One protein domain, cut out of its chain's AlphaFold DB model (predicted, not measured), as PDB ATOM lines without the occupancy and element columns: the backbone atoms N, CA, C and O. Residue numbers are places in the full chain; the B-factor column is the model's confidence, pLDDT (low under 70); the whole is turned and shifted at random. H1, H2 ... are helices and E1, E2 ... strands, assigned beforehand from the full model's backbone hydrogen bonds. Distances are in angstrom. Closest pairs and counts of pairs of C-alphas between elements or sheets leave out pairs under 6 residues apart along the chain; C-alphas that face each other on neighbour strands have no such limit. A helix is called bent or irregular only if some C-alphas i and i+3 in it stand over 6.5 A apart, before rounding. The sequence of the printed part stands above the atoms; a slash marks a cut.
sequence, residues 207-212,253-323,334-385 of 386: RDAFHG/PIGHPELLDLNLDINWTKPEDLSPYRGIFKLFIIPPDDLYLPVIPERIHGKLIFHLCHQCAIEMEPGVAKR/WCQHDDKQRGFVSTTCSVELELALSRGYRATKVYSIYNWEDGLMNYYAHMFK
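AT A GLANCE: This is residues 207 to 212, 253 to 323 and 334 to 385 of the 386 residues of the protein "DNA-directed DNA polymerase" of Meloidogyne enterolobii (UniProt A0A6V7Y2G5). A twisted wall of five antiparallel strands, built on the long bent strands E3 and E7, has the helix H4 over one face, with the short H1 packed on H4. At one end of the wall sit the hairpin E4 and E5 and the short helices H2 and H3, and from the other end residues 378 to 385 stick out. The printed part has 129 residues with five named helices and seven named strands, in the order E1 E2 H1 E3 E4 E5 H2 H3 E6 H4 E7 H5, of the mixed class, helices and strands. It is only just compact, close to loose, with a radius of gyration of the C-alphas of 16.4 A, and elongated, spanning 54 by 31 by 23 A.

IN THESE COORDINATES: The printed part begins at C-alpha 207 (248.365, 284.964, 248.460). E1 is residues 258 to 260, beginning at C-alpha 258 (252.020, 268.435, 250.510), E2 264 to 268, 11.5 A long, and H1 271 to 274. E3, residues 279 to 286, is 19.8 A long and bends by 66 degrees at residue 282. E4 is residues 297 to 300, E5 303 to 306, H2 310 to 314 and H3 339 to 342. E6, residues 344 to 349, is 15.6 A long, and H4, 350 to 358, 12.0 A. E7, residues 362 to 371, is 19.9 A long and bends by 90 degrees at residue 365. H5, residues 377 to 383, ends at C-alpha 383 (277.130, 275.696, 248.255); it is only just irregular, with C-alphas 378 and 381 6.7 A apart.

HOW THE PARTS SIT: In the branched sheet E7 has E1 and E2 on one side and E3 on the other side, and E6 is an edge strand beside E3. N 282 and O 368 of E3 and E7 are 2.9 A apart, N 283 and O 346 of E3 and E6 3.0 A, N 266 and O 364 of E2 and E7 2.9 A, and N 260 and O 369 of E1 and E7 2.9 A, each within hydrogen-bond range. H4 is on the sheet at a height of 8.0 A, only just over E3 with 3 of its C-alphas, and runs along the strands, at 27 degrees to E3 on the local plane. H1 and H4 touch, the closest C-alphas being those of Pro 271 and Glu 354, 4.5 A apart. H3 only grazes the sheet, and touches H2, with the C-alphas of His 310 and Arg 342 closest at 4.8 A. In the hairpin E4 and E5, N 298 and O 305 are 2.9 A apart. Every O i to N i+4 pair is within hydrogen-bond range in H2 and H4; H5 has 1 of 3, and 2 of 4 for O i to N i+3, while H1 and H3 are too short for an O i to N i+4 pair.

THE WHOLE: The two C-alphas farthest apart, those of Gln 336 and Lys 385, are 58.0 A apart. Residues 213 to 252 and 324 to 333 are not printed, with 18.5 A and 10.6 A between C-alphas across the cuts. Of the links printed whole, none is long. The mean pLDDT of the printed part is 86.6; residue 319, residues 321 to 323 and residues 374 to 385 are under 70.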
ATOM      1  N   ARG A 207     248.434 283.503 248.582       84.69
ATOM      2  CA  ARG A 207     248.365 284.964 248.460       84.69
ATOM      3  C   ARG A 207     247.638 285.622 249.638       84.69
ATOM      4  O   ARG A 207     247.953 286.765 249.949       84.69
ATOM      5  N   ASP A 208     246.744 284.909 250.316       87.12
ATOM      6  CA  ASP A 208     246.022 285.430 251.480       87.12
ATOM      7  C   ASP A 208     246.936 285.576 252.705       87.12
ATOM      8  O   ASP A 208     246.703 286.444 253.540       87.12
ATOM      9  N   ALA A 209     248.012 284.782 252.790       90.31
ATOM     10  CA  ALA A 209     249.054 284.946 253.806       90.31
ATOM     11  C   ALA A 209     250.092 286.019 253.430       90.31
ATOM     12  O   ALA A 209     250.923 286.393 254.261       90.31
ATOM     13  N   PHE A 210     250.076 286.520 252.189       88.56
ATOM     14  CA  PHE A 210     251.100 287.425 251.682       88.56
ATOM     15  C   PHE A 210     250.815 288.880 252.073       88.56
ATOM     16  O   PHE A 210     249.998 289.581 251.466       88.56
ATOM     17  N   HIS A 211     251.546 289.344 253.083       86.88
ATOM     18  CA  HIS A 211     251.474 290.700 253.611       86.88
ATOM     19  C   HIS A 211     252.816 291.419 253.444       86.88
ATOM     20  O   HIS A 211     253.876 290.799 253.418       86.88
ATOM     21  N   GLY A 212     252.768 292.747 253.315       84.50
ATOM     22  CA  GLY A 212     253.971 293.578 253.327       84.50
ATOM     23  C   GLY A 212     254.525 293.786 254.739       84.50
ATOM     24  O   GLY A 212     254.036 293.219 255.716       84.50
ATOM     25  N   PRO A 253     260.620 277.409 251.832       81.00
ATOM     26  CA  PRO A 253     260.043 276.206 251.237       81.00
ATOM     27  C   PRO A 253     260.737 275.826 249.919       81.00
ATOM     28  O   PRO A 253     261.032 276.698 249.098       81.00
ATOM     29  N   ILE A 254     260.969 274.525 249.710       79.81
ATOM     30  CA  ILE A 254     261.488 273.957 248.454       79.81
ATOM     31  C   ILE A 254     260.381 273.171 247.754       79.81
ATOM     32  O   ILE A 254     259.694 272.368 248.375       79.81
ATOM     33  N   GLY A 255     260.244 273.356 246.445       83.62
ATOM     34  CA  GLY A 255     259.318 272.593 245.621       83.62
ATOM     35  C   GLY A 255     257.853 272.856 245.964       83.62
ATOM     36  O   GLY A 255     257.482 273.901 246.509       83.62
ATOM     37  N   HIS A 256     257.003 271.907 245.585       87.06
ATOM     38  CA  HIS A 256     255.570 271.966 245.850       87.06
ATOM     39  C   HIS A 256     255.248 271.399 247.242       87.06
ATOM     40  O   HIS A 256     255.875 270.419 247.642       87.06
ATOM     41  N   PRO A 257     254.277 271.983 247.964       90.62
ATOM     42  CA  PRO A 257     253.850 271.477 249.258       90.62
ATOM     43  C   PRO A 257     253.087 270.157 249.131       90.62
ATOM     44  O   PRO A 257     252.437 269.883 248.119       90.62
ATOM     45  N   GLU A 258     253.069 269.404 250.224       91.69
ATOM     46  CA  GLU A 258     252.020 268.435 250.510       91.69
ATOM     47  C   GLU A 258     250.727 269.182 250.883       91.69
ATOM     48  O   GLU A 258     250.731 270.114 251.693       91.69
ATOM     49  N   LEU A 259     249.607 268.785 250.276       91.12
ATOM     50  CA  LEU A 259     248.302 269.415 250.472       91.12
ATOM     51  C   LEU A 259     247.475 268.575 251.442       91.12
ATOM     52  O   LEU A 259     247.127 267.435 251.135       91.12
ATOM     53  N   LEU A 260     247.138 269.146 252.594       91.19
ATOM     54  CA  LEU A 260     246.391 268.467 253.647       91.19
ATOM     55  C   LEU A 260     245.038 269.151 253.856       91.19
ATOM     56  O   LEU A 260     244.967 270.199 254.495       91.19
ATOM     57  N   ASP A 261     243.956 268.547 253.365       86.00
ATOM     58  CA  ASP A 261     242.577 269.006 253.594       86.00
ATOM     59  C   ASP A 261     241.986 268.330 254.840       86.00
ATOM     60  O   ASP A 261     241.275 267.328 254.762       86.00
ATOM     61  N   LEU A 262     242.328 268.857 256.016       86.88
ATOM     62  CA  LEU A 262     242.042 268.212 257.299       86.88
ATOM     63  C   LEU A 262     240.601 268.432 257.784       86.88
ATOM     64  O   LEU A 262     239.940 267.483 258.199       86.88
ATOM     65  N   ASN A 263     240.109 269.677 257.753       89.31
ATOM     66  CA  ASN A 263     238.821 270.076 258.340       89.31
ATOM     67  C   ASN A 263     238.587 269.547 259.775       89.31
ATOM     68  O   ASN A 263     237.499 269.071 260.108       89.31
ATOM     69  N   LEU A 264     239.598 269.662 260.639       93.75
ATOM     70  CA  LEU A 264     239.589 269.131 262.003       93.75
ATOM     71  C   LEU A 264     239.355 270.226 263.043       93.75
ATOM     72  O   LEU A 264     239.910 271.321 262.950       93.75
ATOM     73  N   ASP A 265     238.576 269.900 264.073       96.62
ATOM     74  CA  ASP A 265     238.528 270.703 265.293       96.62
ATOM     75  C   ASP A 265     239.779 270.401 266.134       96.62
ATOM     76  O   ASP A 265     240.149 269.243 266.333       96.62
ATOM     77  N   ILE A 266     240.452 271.454 266.593       97.06
ATOM     78  CA  ILE A 266     241.748 271.398 267.285       97.06
ATOM     79  C   ILE A 266     241.719 272.279 268.539       97.06
ATOM     80  O   ILE A 266     240.759 273.004 268.785       97.06
ATOM     81  N   ASN A 267     242.772 272.221 269.351       97.31
ATOM     82  CA  ASN A 267     242.973 273.137 270.474       97.31
ATOM     83  C   ASN A 267     244.460 273.482 270.593       97.31
ATOM     84  O   ASN A 267     245.112 273.124 271.573       97.31
ATOM     85  N   TRP A 268     245.007 274.115 269.556       98.00
ATOM     86  CA  TRP A 268     246.407 274.533 269.557       98.00
ATOM     87  C   TRP A 268     246.542 275.855 270.299       98.00
ATOM     88  O   TRP A 268     245.840 276.829 270.016       98.00
ATOM     89  N   THR A 269     247.435 275.869 271.276       97.81
ATOM     90  CA  THR A 269     247.635 276.979 272.212       97.81
ATOM     91  C   THR A 269     249.105 277.340 272.380       97.81
ATOM     92  O   THR A 269     249.408 278.373 272.973       97.81
ATOM     93  N   LYS A 270     250.019 276.509 271.867       97.88
ATOM     94  CA  LYS A 270     251.463 276.717 271.951       97.88
ATOM     95  C   LYS A 270     252.150 276.391 270.622       97.88
ATOM     96  O   LYS A 270     251.615 275.593 269.857       97.88
ATOM     97  N   PRO A 271     253.333 276.969 270.343       96.88
ATOM     98  CA  PRO A 271     254.067 276.711 269.102       96.88
ATOM     99  C   PRO A 271     254.313 275.222 268.817       96.88
ATOM    100  O   PRO A 271     254.272 274.804 267.664       96.88
ATOM    101  N   GLU A 272     254.521 274.407 269.853       96.75
ATOM    102  CA  GLU A 272     254.808 272.976 269.706       96.75
ATOM    103  C   GLU A 272     253.623 272.187 269.127       96.75
ATOM    104  O   GLU A 272     253.828 271.128 268.534       96.75
ATOM    105  N   ASP A 273     252.402 272.719 269.246       96.75
ATOM    106  CA  ASP A 273     251.185 272.088 268.732       96.75
ATOM    107  C   ASP A 273     251.129 272.069 267.192       96.75
ATOM    108  O   ASP A 273     250.344 271.312 266.622       96.75
ATOM    109  N   LEU A 274     251.956 272.873 266.504       93.88
ATOM    110  CA  LEU A 274     252.047 272.850 265.038       93.88
ATOM    111  C   LEU A 274     252.757 271.597 264.527       93.88
ATOM    112  O   LEU A 274     252.526 271.201 263.389       93.88
ATOM    113  N   SER A 275     253.623 270.977 265.335       91.19
ATOM    114  CA  SER A 275     254.421 269.828 264.909       91.19
ATOM    115  C   SER A 275     253.521 268.649 264.495       91.19
ATOM    116  O   SER A 275     252.603 268.299 265.238       91.19
ATOM    117  N   PRO A 276     253.790 267.972 263.362       91.19
ATOM    118  CA  PRO A 276     254.981 268.085 262.509       91.19
ATOM    119  C   PRO A 276     254.841 269.082 261.343       91.19
ATOM    120  O   PRO A 276     255.692 269.103 260.459       91.19
ATOM    121  N   TYR A 277     253.771 269.870 261.296       93.12
ATOM    122  CA  TYR A 277     253.438 270.700 260.145       93.12
ATOM    123  C   TYR A 277     254.251 271.994 260.091       93.12
ATOM    124  O   TYR A 277     254.399 272.707 261.086       93.12
ATOM    125  N   ARG A 278     254.700 272.358 258.888       91.56
ATOM    126  CA  ARG A 278     255.380 273.625 258.613       91.56
ATOM    127  C   ARG A 278     255.002 274.150 257.235       91.56
ATOM    128  O   ARG A 278     255.069 273.427 256.250       91.56
ATOM    129  N   GLY A 279     254.637 275.426 257.146       92.56
ATOM    130  CA  GLY A 279     254.203 276.019 255.883       92.56
ATOM    131  C   GLY A 279     253.080 277.023 256.065       92.56
ATOM    132  O   GLY A 279     253.195 277.911 256.906       92.56
ATOM    133  N   ILE A 280     252.017 276.892 255.271       94.50
ATOM    134  CA  ILE A 280     250.868 277.806 255.275       94.50
ATOM    135  C   ILE A 280     249.643 277.063 255.791       94.50
ATOM    136  O   ILE A 280     249.349 275.951 255.361       94.50
ATOM    137  N   PHE A 281     248.903 277.698 256.685       96.12
ATOM    138  CA  PHE A 281     247.753 277.126 257.363       96.12
ATOM    139  C   PHE A 281     246.522 277.977 257.081       96.12
ATOM    140  O   PHE A 281     246.617 279.203 257.074       96.12
ATOM    141  N   LYS A 282     245.362 277.335 256.916       95.94
ATOM    142  CA  LYS A 282     244.050 277.989 256.972       95.94
ATOM    143  C   LYS A 282     243.293 277.469 258.184       95.94
ATOM    144  O   LYS A 282     243.003 276.275 258.267       95.94
ATOM    145  N   LEU A 283     242.998 278.345 259.137       96.75
ATOM    146  CA  LEU A 283     242.484 277.962 260.454       96.75
ATOM    147  C   LEU A 283     241.563 279.028 261.048       96.75
ATOM    148  O   LEU A 283     241.655 280.200 260.701       96.75
ATOM    149  N   PHE A 284     240.699 278.618 261.974       97.50
ATOM    150  CA  PHE A 284     239.963 279.531 262.841       97.50
ATOM    151  C   PHE A 284     240.799 279.838 264.086       97.50
ATOM    152  O   PHE A 284     241.134 278.926 264.851       97.50
ATOM    153  N   ILE A 285     241.124 281.117 264.282       97.44
ATOM    154  CA  ILE A 285     241.946 281.611 265.389       97.44
ATOM    155  C   ILE A 285     241.174 282.565 266.284       97.44
ATOM    156  O   ILE A 285     240.366 283.360 265.819       97.44
ATOM    157  N   ILE A 286     241.476 282.518 267.575       97.50
ATOM    158  CA  ILE A 286     240.919 283.387 268.605       97.50
ATOM    159  C   ILE A 286     242.085 284.154 269.239       97.50
ATOM    160  O   ILE A 286     242.953 283.529 269.860       97.50
ATOM    161  N   PRO A 287     242.131 285.491 269.107       95.94
ATOM    162  CA  PRO A 287     243.130 286.310 269.787       95.94
ATOM    163  C   PRO A 287     243.002 286.259 271.323       95.94
ATOM    164  O   PRO A 287     241.923 285.958 271.848       95.94
ATOM    165  N   PRO A 288     244.058 286.606 272.081       93.31
ATOM    166  CA  PRO A 288     243.941 286.854 273.519       93.31
ATOM    167  C   PRO A 288     243.056 288.081 273.798       93.31
ATOM    168  O   PRO A 288     242.804 288.897 272.910       93.31
ATOM    169  N   ASP A 289     242.556 288.216 275.029       86.56
ATOM    170  CA  ASP A 289     241.718 289.368 275.411       86.56
ATOM    171  C   ASP A 289     242.513 290.683 275.462       86.56
ATOM    172  O   ASP A 289     241.948 291.748 275.215       86.56
ATOM    173  N   ASP A 290     243.816 290.605 275.744       84.31
ATOM    174  CA  ASP A 290     244.707 291.758 275.834       84.31
ATOM    175  C   ASP A 290     246.089 291.434 275.262       84.31
ATOM    176  O   ASP A 290     246.771 290.506 275.700       84.31
ATOM    177  N   LEU A 291     246.496 292.211 274.261       86.12
ATOM    178  CA  LEU A 291     247.809 292.133 273.644       86.12
ATOM    179  C   LEU A 291     248.149 293.468 272.981       86.12
ATOM    180  O   LEU A 291     247.484 293.920 272.049       86.12
ATOM    181  N   TYR A 292     249.245 294.076 273.437       82.56
ATOM    182  CA  TYR A 292     249.665 295.405 272.989       82.56
ATOM    183  C   TYR A 292     249.892 295.484 271.470       82.56
ATOM    184  O   TYR A 292     249.504 296.469 270.839       82.56
ATOM    185  N   LEU A 293     250.495 294.443 270.886       87.19
ATOM    186  CA  LEU A 293     250.741 294.306 269.450       87.19
ATOM    187  C   LEU A 293     250.102 293.004 268.952       87.19
ATOM    188  O   LEU A 293     250.743 291.956 269.055       87.19
ATOM    189  N   PRO A 294     248.877 293.047 268.397       91.31
ATOM    190  CA  PRO A 294     248.274 291.869 267.780       91.31
ATOM    191  C   PRO A 294     249.167 291.341 266.653       91.31
ATOM    192  O   PRO A 294     249.858 292.130 265.997       91.31
ATOM    193  N   VAL A 295     249.191 290.020 266.474       94.38
ATOM    194  CA  VAL A 295     250.147 289.322 265.597       94.38
ATOM    195  C   VAL A 295     249.535 289.021 264.238       94.38
ATOM    196  O   VAL A 295     250.121 289.380 263.225       94.38
ATOM    197  N   ILE A 296     248.358 288.395 264.219       95.19
ATOM    198  CA  ILE A 296     247.702 287.982 262.979       95.19
ATOM    199  C   ILE A 296     246.756 289.090 262.504       95.19
ATOM    200  O   ILE A 296     245.906 289.516 263.294       95.19
ATOM    201  N   PRO A 297     246.899 289.580 261.260       93.06
ATOM    202  CA  PRO A 297     245.989 290.563 260.698       93.06
ATOM    203  C   PRO A 297     244.787 289.922 259.994       93.06
ATOM    204  O   PRO A 297     244.808 288.750 259.618       93.06
ATOM    205  N   GLU A 298     243.776 290.745 259.740       91.06
ATOM    206  CA  GLU A 298     242.623 290.430 258.897       91.06
ATOM    207  C   GLU A 298     242.349 291.596 257.938       91.06
ATOM    208  O   GLU A 298     242.639 292.758 258.248       91.06
ATOM    209  N   ARG A 299     241.811 291.306 256.748       86.81
ATOM    210  CA  ARG A 299     241.326 292.345 255.834       86.81
ATOM    211  C   ARG A 299     239.865 292.638 256.142       86.81
ATOM    212  O   ARG A 299     239.008 291.825 255.831       86.81
ATOM    213  N   ILE A 300     239.608 293.811 256.703       85.88
ATOM    214  CA  ILE A 300     238.274 294.283 257.082       85.88
ATOM    215  C   ILE A 300     238.065 295.647 256.425       85.88
ATOM    216  O   ILE A 300     238.969 296.490 256.454       85.88
ATOM    217  N   HIS A 301     236.907 295.871 255.797       81.00
ATOM    218  CA  HIS A 301     236.602 297.121 255.078       81.00
ATOM    219  C   HIS A 301     237.701 297.534 254.077       81.00
ATOM    220  O   HIS A 301     238.092 298.699 253.986       81.00
ATOM    221  N   GLY A 302     238.288 296.552 253.381       78.69
ATOM    222  CA  GLY A 302     239.368 296.759 252.406       78.69
ATOM    223  C   GLY A 302     240.739 297.128 252.994       78.69
ATOM    224  O   GLY A 302     241.690 297.341 252.239       78.69
ATOM    225  N   LYS A 303     240.886 297.186 254.323       83.31
ATOM    226  CA  LYS A 303     242.141 297.532 255.010       83.31
ATOM    227  C   LYS A 303     242.691 296.338 255.775       83.31
ATOM    228  O   LYS A 303     241.938 295.543 256.318       83.31
ATOM    229  N   LEU A 304     244.016 296.230 255.841       86.75
ATOM    230  CA  LEU A 304     244.681 295.244 256.690       86.75
ATOM    231  C   LEU A 304     244.715 295.767 258.132       86.75
ATOM    232  O   LEU A 304     245.341 296.795 258.396       86.75
ATOM    233  N   ILE A 305     244.036 295.083 259.048       87.94
ATOM    234  CA  ILE A 305     243.856 295.513 260.436       87.94
ATOM    235  C   ILE A 305     244.400 294.442 261.382       87.94
ATOM    236  O   ILE A 305     244.209 293.250 261.179       87.94
ATOM    237  N   PHE A 306     245.063 294.886 262.448       90.31
ATOM    238  CA  PHE A 306     245.519 294.044 263.552       90.31
ATOM    239  C   PHE A 306     244.593 294.281 264.750       90.31
ATOM    240  O   PHE A 306     244.630 295.355 265.353       90.31
ATOM    241  N   HIS A 307     243.752 293.305 265.088       90.31
ATOM    242  CA  HIS A 307     242.708 293.422 266.113       90.31
ATOM    243  C   HIS A 307     242.697 292.200 267.047       90.31
ATOM    244  O   HIS A 307     243.338 291.186 266.781       90.31
ATOM    245  N   LEU A 308     241.979 292.318 268.171       92.00
ATOM    246  CA  LEU A 308     241.797 291.239 269.162       92.00
ATOM    247  C   LEU A 308     240.357 290.705 269.234       92.00
ATOM    248  O   LEU A 308     240.054 289.790 269.998       92.00
ATOM    249  N   CYS A 309     239.453 291.294 268.456       92.62
ATOM    250  CA  CYS A 309     238.074 290.852 268.316       92.62
ATOM    251  C   CYS A 309     237.605 291.196 266.906       92.62
ATOM    252  O   CYS A 309     237.635 292.369 266.532       92.62
ATOM    253  N   HIS A 310     237.243 290.179 266.129       93.75
ATOM    254  CA  HIS A 310     236.698 290.324 264.781       93.75
ATOM    255  C   HIS A 310     235.417 291.167 264.781       93.75
ATOM    256  O   HIS A 310     235.397 292.230 264.166       93.75
ATOM    257  N   GLN A 311     234.420 290.799 265.593       92.06
ATOM    258  CA  GLN A 311     233.147 291.528 265.663       92.06
ATOM    259  C   GLN A 311     233.323 293.025 265.993       92.06
ATOM    260  O   GLN A 311     232.761 293.893 265.333       92.06
ATOM    261  N   CYS A 312     234.183 293.366 266.960       90.62
ATOM    262  CA  CYS A 312     234.481 294.770 267.258       90.62
ATOM    263  C   CYS A 312     235.118 295.509 266.074       90.62
ATOM    264  O   CYS A 312     234.926 296.716 265.940       90.62
ATOM    265  N   ALA A 313     235.946 294.824 265.282       90.38
ATOM    266  CA  ALA A 313     236.654 295.420 264.159       90.38
ATOM    267  C   ALA A 313     235.726 295.667 262.963       90.38
ATOM    268  O   ALA A 313     235.837 296.723 262.344       90.38
ATOM    269  N   ILE A 314     234.781 294.761 262.687       90.12
ATOM    270  CA  ILE A 314     233.800 294.937 261.604       90.12
ATOM    271  C   ILE A 314     232.724 295.979 261.955       90.12
ATOM    272  O   ILE A 314     232.285 296.720 261.080       90.12
ATOM    273  N   GLU A 315     232.350 296.100 263.235       86.94
ATOM    274  CA  GLU A 315     231.385 297.100 263.727       86.94
ATOM    275  C   GLU A 315     231.970 298.518 263.826       86.94
ATOM    276  O   GLU A 315     231.232 299.494 263.986       86.94
ATOM    277  N   MET A 316     233.298 298.654 263.791       83.44
ATOM    278  CA  MET A 316     233.954 299.957 263.822       83.44
ATOM    279  C   MET A 316     233.913 300.634 262.452       83.44
ATOM    280  O   MET A 316     234.146 300.015 261.417       83.44
ATOM    281  N   GLU A 317     233.682 301.949 262.459       77.62
ATOM    282  CA  GLU A 317     233.776 302.754 261.243       77.62
ATOM    283  C   GLU A 317     235.195 302.680 260.642       77.62
ATOM    284  O   GLU A 317     236.191 302.793 261.373       77.62
ATOM    285  N   PRO A 318     235.323 302.530 259.309       71.94
ATOM    286  CA  PRO A 318     236.619 302.405 258.656       71.94
ATOM    287  C   PRO A 318     237.565 303.571 258.971       71.94
ATOM    288  O   PRO A 318     237.273 304.733 258.701       71.94
ATOM    289  N   GLY A 319     238.767 303.259 259.463       66.88
ATOM    290  CA  GLY A 319     239.786 304.263 259.798       66.88
ATOM    291  C   GLY A 319     239.712 304.816 261.223       66.88
ATOM    292  O   GLY A 319     240.569 305.615 261.592       66.88
ATOM    293  N   VAL A 320     238.760 304.360 262.039       70.06
ATOM    294  CA  VAL A 320     238.708 304.678 263.468       70.06
ATOM    295  C   VAL A 320     239.449 303.602 264.264       70.06
ATOM    296  O   VAL A 320     239.174 302.413 264.130       70.06
ATOM    297  N   ALA A 321     240.372 304.013 265.135       66.50
ATOM    298  CA  ALA A 321     241.019 303.126 266.099       66.50
ATOM    299  C   ALA A 321     240.551 303.470 267.519       66.50
ATOM    300  O   ALA A 321     240.858 304.539 268.039       66.50
ATOM    301  N   LYS A 322     239.845 302.550 268.190       63.50
ATOM    302  CA  LYS A 322     239.449 302.696 269.606       63.50
ATOM    303  C   LYS A 322     240.564 302.269 270.571       63.50
ATOM    304  O   LYS A 322     240.309 301.589 271.562       63.50
ATOM    305  N   ARG A 323     241.817 302.641 270.295       59.56
ATOM    306  CA  ARG A 323     242.908 302.391 271.243       59.56
ATOM    307  C   ARG A 323     242.879 303.492 272.298       59.56
ATOM    308  O   ARG A 323     243.168 304.643 271.994       59.56
ATOM    309  N   TRP A 334     237.606 293.729 277.090       72.69
ATOM    310  CA  TRP A 334     237.275 294.972 276.369       72.69
ATOM    311  C   TRP A 334     235.927 294.946 275.648       72.69
ATOM    312  O   TRP A 334     235.360 295.999 275.359       72.69
ATOM    313  N   CYS A 335     235.409 293.758 275.349       84.81
ATOM    314  CA  CYS A 335     234.111 293.571 274.716       84.81
ATOM    315  C   CYS A 335     233.379 292.381 275.339       84.81
ATOM    316  O   CYS A 335     233.983 291.552 276.016       84.81
ATOM    317  N   GLN A 336     232.068 292.311 275.114       88.50
ATOM    318  CA  GLN A 336     231.220 291.215 275.601       88.50
ATOM    319  C   GLN A 336     231.095 290.066 274.588       88.50
ATOM    320  O   GLN A 336     230.394 289.096 274.854       88.50
ATOM    321  N   HIS A 337     231.780 290.168 273.445       91.75
ATOM    322  CA  HIS A 337     231.740 289.172 272.382       91.75
ATOM    323  C   HIS A 337     232.310 287.833 272.840       91.75
ATOM    324  O   HIS A 337     233.317 287.779 273.551       91.75
ATOM    325  N   ASP A 338     231.665 286.744 272.436       93.62
ATOM    326  CA  ASP A 338     232.152 285.398 272.712       93.62
ATOM    327  C   ASP A 338     233.343 285.020 271.812       93.62
ATOM    328  O   ASP A 338     233.788 285.782 270.955       93.62
ATOM    329  N   ASP A 339     233.906 283.836 272.024       94.12
ATOM    330  CA  ASP A 339     235.061 283.372 271.256       94.12
ATOM    331  C   ASP A 339     234.768 283.158 269.763       94.12
ATOM    332  O   ASP A 339     235.674 283.320 268.946       94.12
ATOM    333  N   LYS A 340     233.520 282.847 269.389       93.38
ATOM    334  CA  LYS A 340     233.129 282.698 267.980       93.38
ATOM    335  C   LYS A 340     233.055 284.052 267.284       93.38
ATOM    336  O   LYS A 340     233.471 284.156 266.141       93.38
ATOM    337  N   GLN A 341     232.563 285.073 267.978       93.62
ATOM    338  CA  GLN A 341     232.497 286.452 267.491       93.62
ATOM    339  C   GLN A 341     233.868 287.143 267.496       93.62
ATOM    340  O   GLN A 341     234.135 288.047 266.708       93.62
ATOM    341  N   ARG A 342     234.746 286.770 268.432       94.19
ATOM    342  CA  ARG A 342     236.100 287.332 268.525       94.19
ATOM    343  C   ARG A 342     237.058 286.717 267.521       94.19
ATOM    344  O   ARG A 342     237.929 287.441 267.035       94.19
ATOM    345  N   GLY A 343     236.943 285.413 267.298       95.62
ATOM    346  CA  GLY A 343     237.787 284.687 266.369       95.62
ATOM    347  C   GLY A 343     237.398 284.906 264.913       95.62
ATOM    348  O   GLY A 343     236.328 285.419 264.609       95.62
ATOM    349  N   PHE A 344     238.297 284.517 264.021       96.38
ATOM    350  CA  PHE A 344     238.137 284.657 262.578       96.38
ATOM    351  C   PHE A 344     238.942 283.583 261.848       96.38
ATOM    352  O   PHE A 344     239.820 282.937 262.431       96.38
ATOM    353  N   VAL A 345     238.633 283.371 260.567       95.25
ATOM    354  CA  VAL A 345     239.426 282.475 259.719       95.25
ATOM    355  C   VAL A 345     240.606 283.243 259.150       95.25
ATOM    356  O   VAL A 345     240.431 284.287 258.531       95.25
ATOM    357  N   SER A 346     241.809 282.708 259.334       95.31
ATOM    358  CA  SER A 346     243.038 283.293 258.817       95.31
ATOM    359  C   SER A 346     243.813 282.279 257.987       95.31
ATOM    360  O   SER A 346     243.891 281.098 258.341       95.31
ATOM    361  N   THR A 347     244.407 282.767 256.897       95.19
ATOM    362  CA  THR A 347     245.458 282.073 256.156       95.19
ATOM    363  C   THR A 347     246.798 282.680 256.572       95.19
ATOM    364  O   THR A 347     247.036 283.862 256.337       95.19
ATOM    365  N   THR A 348     247.669 281.907 257.220       95.31
ATOM    366  CA  THR A 348     248.915 282.421 257.817       95.31
ATOM    367  C   THR A 348     250.059 281.414 257.721       95.31
ATOM    368  O   THR A 348     249.815 280.209 257.608       95.31
ATOM    369  N   CYS A 349     251.308 281.883 257.735       93.56
ATOM    370  CA  CYS A 349     252.472 281.000 257.713       93.56
ATOM    371  C   CYS A 349     252.822 280.518 259.131       93.56
ATOM    372  O   CYS A 349     252.416 281.108 260.134       93.56
ATOM    373  N   SER A 350     253.599 279.435 259.217       93.25
ATOM    374  CA  SER A 350     253.976 278.825 260.498       93.25
ATOM    375  C   SER A 350     254.677 279.815 261.429       93.25
ATOM    376  O   SER A 350     254.391 279.819 262.614       93.25
ATOM    377  N   VAL A 351     255.533 280.696 260.901       91.06
ATOM    378  CA  VAL A 351     256.322 281.652 261.698       91.06
ATOM    379  C   VAL A 351     255.422 282.653 262.430       91.06
ATOM    380  O   VAL A 351     255.582 282.874 263.632       91.06
ATOM    381  N   GLU A 352     254.447 283.249 261.738       93.81
ATOM    382  CA  GLU A 352     253.470 284.136 262.368       93.81
ATOM    383  C   GLU A 352     252.557 283.377 263.333       93.81
ATOM    384  O   GLU A 352     252.221 283.912 264.392       93.81
ATOM    385  N   LEU A 353     252.176 282.138 263.002       96.69
ATOM    386  CA  LEU A 353     251.322 281.318 263.856       96.69
ATOM    387  C   LEU A 353     252.029 280.902 265.154       96.69
ATOM    388  O   LEU A 353     251.447 281.039 266.227       96.69
ATOM    389  N   GLU A 354     253.288 280.474 265.083       96.56
ATOM    390  CA  GLU A 354     254.144 280.191 266.241       96.56
ATOM    391  C   GLU A 354     254.232 281.422 267.151       96.56
ATOM    392  O   GLU A 354     253.969 281.339 268.356       96.56
ATOM    393  N   LEU A 355     254.517 282.600 266.577       96.19
ATOM    394  CA  LEU A 355     254.528 283.843 267.344       96.19
ATOM    395  C   LEU A 355     253.149 284.118 267.960       96.19
ATOM    396  O   LEU A 355     253.082 284.434 269.145       96.19
ATOM    397  N   ALA A 356     252.056 283.972 267.215       97.75
ATOM    398  CA  ALA A 356     250.708 284.217 267.719       97.75
ATOM    399  C   ALA A 356     250.364 283.305 268.906       97.75
ATOM    400  O   ALA A 356     249.944 283.802 269.954       97.75
ATOM    401  N   LEU A 357     250.605 281.997 268.792       98.19
ATOM    402  CA  LEU A 357     250.363 281.047 269.881       98.19
ATOM    403  C   LEU A 357     251.226 281.374 271.108       98.19
ATOM    404  O   LEU A 357     250.711 281.426 272.223       98.19
ATOM    405  N   SER A 358     252.501 281.741 270.917       97.88
ATOM    406  CA  SER A 358     253.365 282.204 272.021       97.88
ATOM    407  C   SER A 358     252.843 283.468 272.728       97.88
ATOM    408  O   SER A 358     253.192 283.730 273.879       97.88
ATOM    409  N   ARG A 359     252.002 284.263 272.051       96.62
ATOM    410  CA  ARG A 359     251.356 285.473 272.584       96.62
ATOM    411  C   ARG A 359     249.920 285.233 273.061       96.62
ATOM    412  O   ARG A 359     249.212 286.201 273.321       96.62
ATOM    413  N   GLY A 360     249.498 283.977 273.206       96.44
ATOM    414  CA  GLY A 360     248.207 283.609 273.792       96.44
ATOM    415  C   GLY A 360     247.043 283.530 272.804       96.44
ATOM    416  O   GLY A 360     245.893 283.456 273.238       96.44
ATOM    417  N   TYR A 361     247.306 283.537 271.492       98.00
ATOM    418  CA  TYR A 361     246.287 283.133 270.521       98.00
ATOM    419  C   TYR A 361     245.964 281.645 270.691       98.00
ATOM    420  O   TYR A 361     246.788 280.861 271.159       98.00
ATOM    421  N   ARG A 362     244.764 281.249 270.268       98.00
ATOM    422  CA  ARG A 362     244.344 279.844 270.206       98.00
ATOM    423  C   ARG A 362     243.792 279.527 268.828       98.00
ATOM    424  O   ARG A 362     243.022 280.321 268.296       98.00
ATOM    425  N   ALA A 363     244.130 278.369 268.280       98.12
ATOM    426  CA  ALA A 363     243.494 277.840 267.080       98.12
ATOM    427  C   ALA A 363     242.520 276.725 267.465       98.12
ATOM    428  O   ALA A 363     242.902 275.784 268.164       98.12
ATOM    429  N   THR A 364     241.270 276.826 267.008       97.69
ATOM    430  CA  THR A 364     240.214 275.862 267.375       97.69
ATOM    431  C   THR A 364     239.729 275.002 266.220       97.69
ATOM    432  O   THR A 364     239.025 274.019 266.430       97.69
ATOM    433  N   LYS A 365     240.085 275.357 264.984       96.94
ATOM    434  CA  LYS A 365     239.776 274.557 263.800       96.94
ATOM    435  C   LYS A 365     240.852 274.751 262.748       96.94
ATOM    436  O   LYS A 365     241.216 275.890 262.478       96.94
ATOM    437  N   VAL A 366     241.314 273.673 262.130       96.25
ATOM    438  CA  VAL A 366     242.181 273.710 260.949       96.25
ATOM    439  C   VAL A 366     241.390 273.223 259.742       96.25
ATOM    440  O   VAL A 366     240.807 272.141 259.763       96.25
ATOM    441  N   TYR A 367     241.328 274.042 258.696       93.62
ATOM    442  CA  TYR A 367     240.639 273.703 257.452       93.62
ATOM    443  C   TYR A 367     241.579 272.937 256.530       93.62
ATOM    444  O   TYR A 367     241.269 271.821 256.119       93.62
ATOM    445  N   SER A 368     242.757 273.503 256.274       93.31
ATOM    446  CA  SER A 368     243.760 272.903 255.399       93.31
ATOM    447  C   SER A 368     245.167 273.415 255.702       93.31
ATOM    448  O   SER A 368     245.334 274.499 256.274       93.31
ATOM    449  N   ILE A 369     246.179 272.661 255.280       94.69
ATOM    450  CA  ILE A 369     247.598 272.991 255.439       94.69
ATOM    451  C   ILE A 369     248.317 272.735 254.116       94.69
ATOM    452  O   ILE A 369     248.120 271.700 253.485       94.69
ATOM    453  N   TYR A 370     249.163 273.676 253.705       93.19
ATOM    454  CA  TYR A 370     250.222 273.437 252.730       93.19
ATOM    455  C   TYR A 370     251.510 273.213 253.501       93.19
ATOM    456  O   TYR A 370     252.045 274.151 254.096       93.19
ATOM    457  N   ASN A 371     251.951 271.962 253.531       93.38
ATOM    458  CA  ASN A 371     253.063 271.503 254.343       93.38
ATOM    459  C   ASN A 371     254.324 271.324 253.486       93.38
ATOM    460  O   ASN A 371     254.260 270.769 252.392       93.38
ATOM    461  N   TRP A 372     255.470 271.771 253.991       90.00
ATOM    462  CA  TRP A 372     256.784 271.517 253.405       90.00
ATOM    463  C   TRP A 372     257.664 270.814 254.432       90.00
ATOM    464  O   TRP A 372     257.903 271.347 255.515       90.00
ATOM    465  N   GLU A 373     258.175 269.639 254.068       78.31
ATOM    466  CA  GLU A 373     259.099 268.869 254.910       78.31
ATOM    467  C   GLU A 373     260.504 269.499 254.934       78.31
ATOM    468  O   GLU A 373     261.136 269.579 255.988       78.31
ATOM    469  N   ASP A 374     260.958 270.021 253.790       65.44
ATOM    470  CA  ASP A 374     262.323 270.509 253.584       65.44
ATOM    471  C   ASP A 374     262.417 272.029 253.382       65.44
ATOM    472  O   ASP A 374     261.547 272.671 252.785       65.44
ATOM    473  N   GLY A 375     263.531 272.603 253.858       66.62
ATOM    474  CA  GLY A 375     263.854 274.027 253.750       66.62
ATOM    475  C   GLY A 375     265.168 274.297 253.004       66.62
ATOM    476  O   GLY A 375     266.194 273.685 253.301       66.62
ATOM    477  N   LEU A 376     265.153 275.262 252.076       57.22
ATOM    478  CA  LEU A 376     266.232 275.606 251.131       57.22
ATOM    479  C   LEU A 376     267.579 275.894 251.815       57.22
ATOM    480  O   LEU A 376     268.641 275.519 251.315       57.22
ATOM    481  N   MET A 377     267.558 276.540 252.983       53.31
ATOM    482  CA  MET A 377     268.774 277.074 253.605       53.31
ATOM    483  C   MET A 377     269.630 276.044 254.356       53.31
ATOM    484  O   MET A 377     270.790 276.334 254.649       53.31
ATOM    485  N   ASN A 378     269.151 274.806 254.546       48.53
ATOM    486  CA  ASN A 378     270.035 273.702 254.945       48.53
ATOM    487  C   ASN A 378     271.059 273.360 253.837       48.53
ATOM    488  O   ASN A 378     272.163 272.911 254.142       48.53
ATOM    489  N   TYR A 379     270.742 273.640 252.564       47.91
ATOM    490  CA  TYR A 379     271.612 273.375 251.409       47.91
ATOM    491  C   TYR A 379     272.486 274.581 251.003       47.91
ATOM    492  O   TYR A 379     273.643 274.406 250.613       47.91
ATOM    493  N   TYR A 380     271.983 275.814 251.130       46.59
ATOM    494  CA  TYR A 380     272.642 277.036 250.629       46.59
ATOM    495  C   TYR A 380     273.998 277.340 251.290       46.59
ATOM    496  O   TYR A 380     274.981 277.612 250.599       46.59
ATOM    497  N   ALA A 381     274.101 277.234 252.621       47.75
ATOM    498  CA  ALA A 381     275.349 277.519 253.341       47.75
ATOM    499  C   ALA A 381     276.499 276.558 252.978       47.75
ATOM    500  O   ALA A 381     277.661 276.846 253.267       47.75
ATOM    501  N   HIS A 382     276.184 275.414 252.365       45.66
ATOM    502  CA  HIS A 382     277.174 274.440 251.908       45.66
ATOM    503  C   HIS A 382     277.636 274.714 250.470       45.66
ATOM    504  O   HIS A 382     278.737 274.312 250.109       45.66
ATOM    505  N   MET A 383     276.850 275.443 249.672       42.66
ATOM    506  CA  MET A 383     277.130 275.696 248.255       42.66
ATOM    507  C   MET A 383     278.183 276.797 248.021       42.66
ATOM    508  O   MET A 383     278.857 276.787 246.999       42.66
ATOM    509  N   PHE A 384     278.367 277.715 248.977       42.62
ATOM    510  CA  PHE A 384     279.379 278.788 248.919       42.62
ATOM    511  C   PHE A 384     280.623 278.508 249.779       42.62
ATOM    512  O   PHE A 384     281.463 279.387 249.959       42.62
ATOM    513  N   LYS A 385     280.732 277.300 250.351       36.00
ATOM    514  CA  LYS A 385     281.879 276.863 251.167       36.00
ATOM    515  C   LYS A 385     282.948 276.092 250.380       36.00
ATOM    516  O   LYS A 385     283.860 275.555 251.007       36.00
TER     517      LYS A 385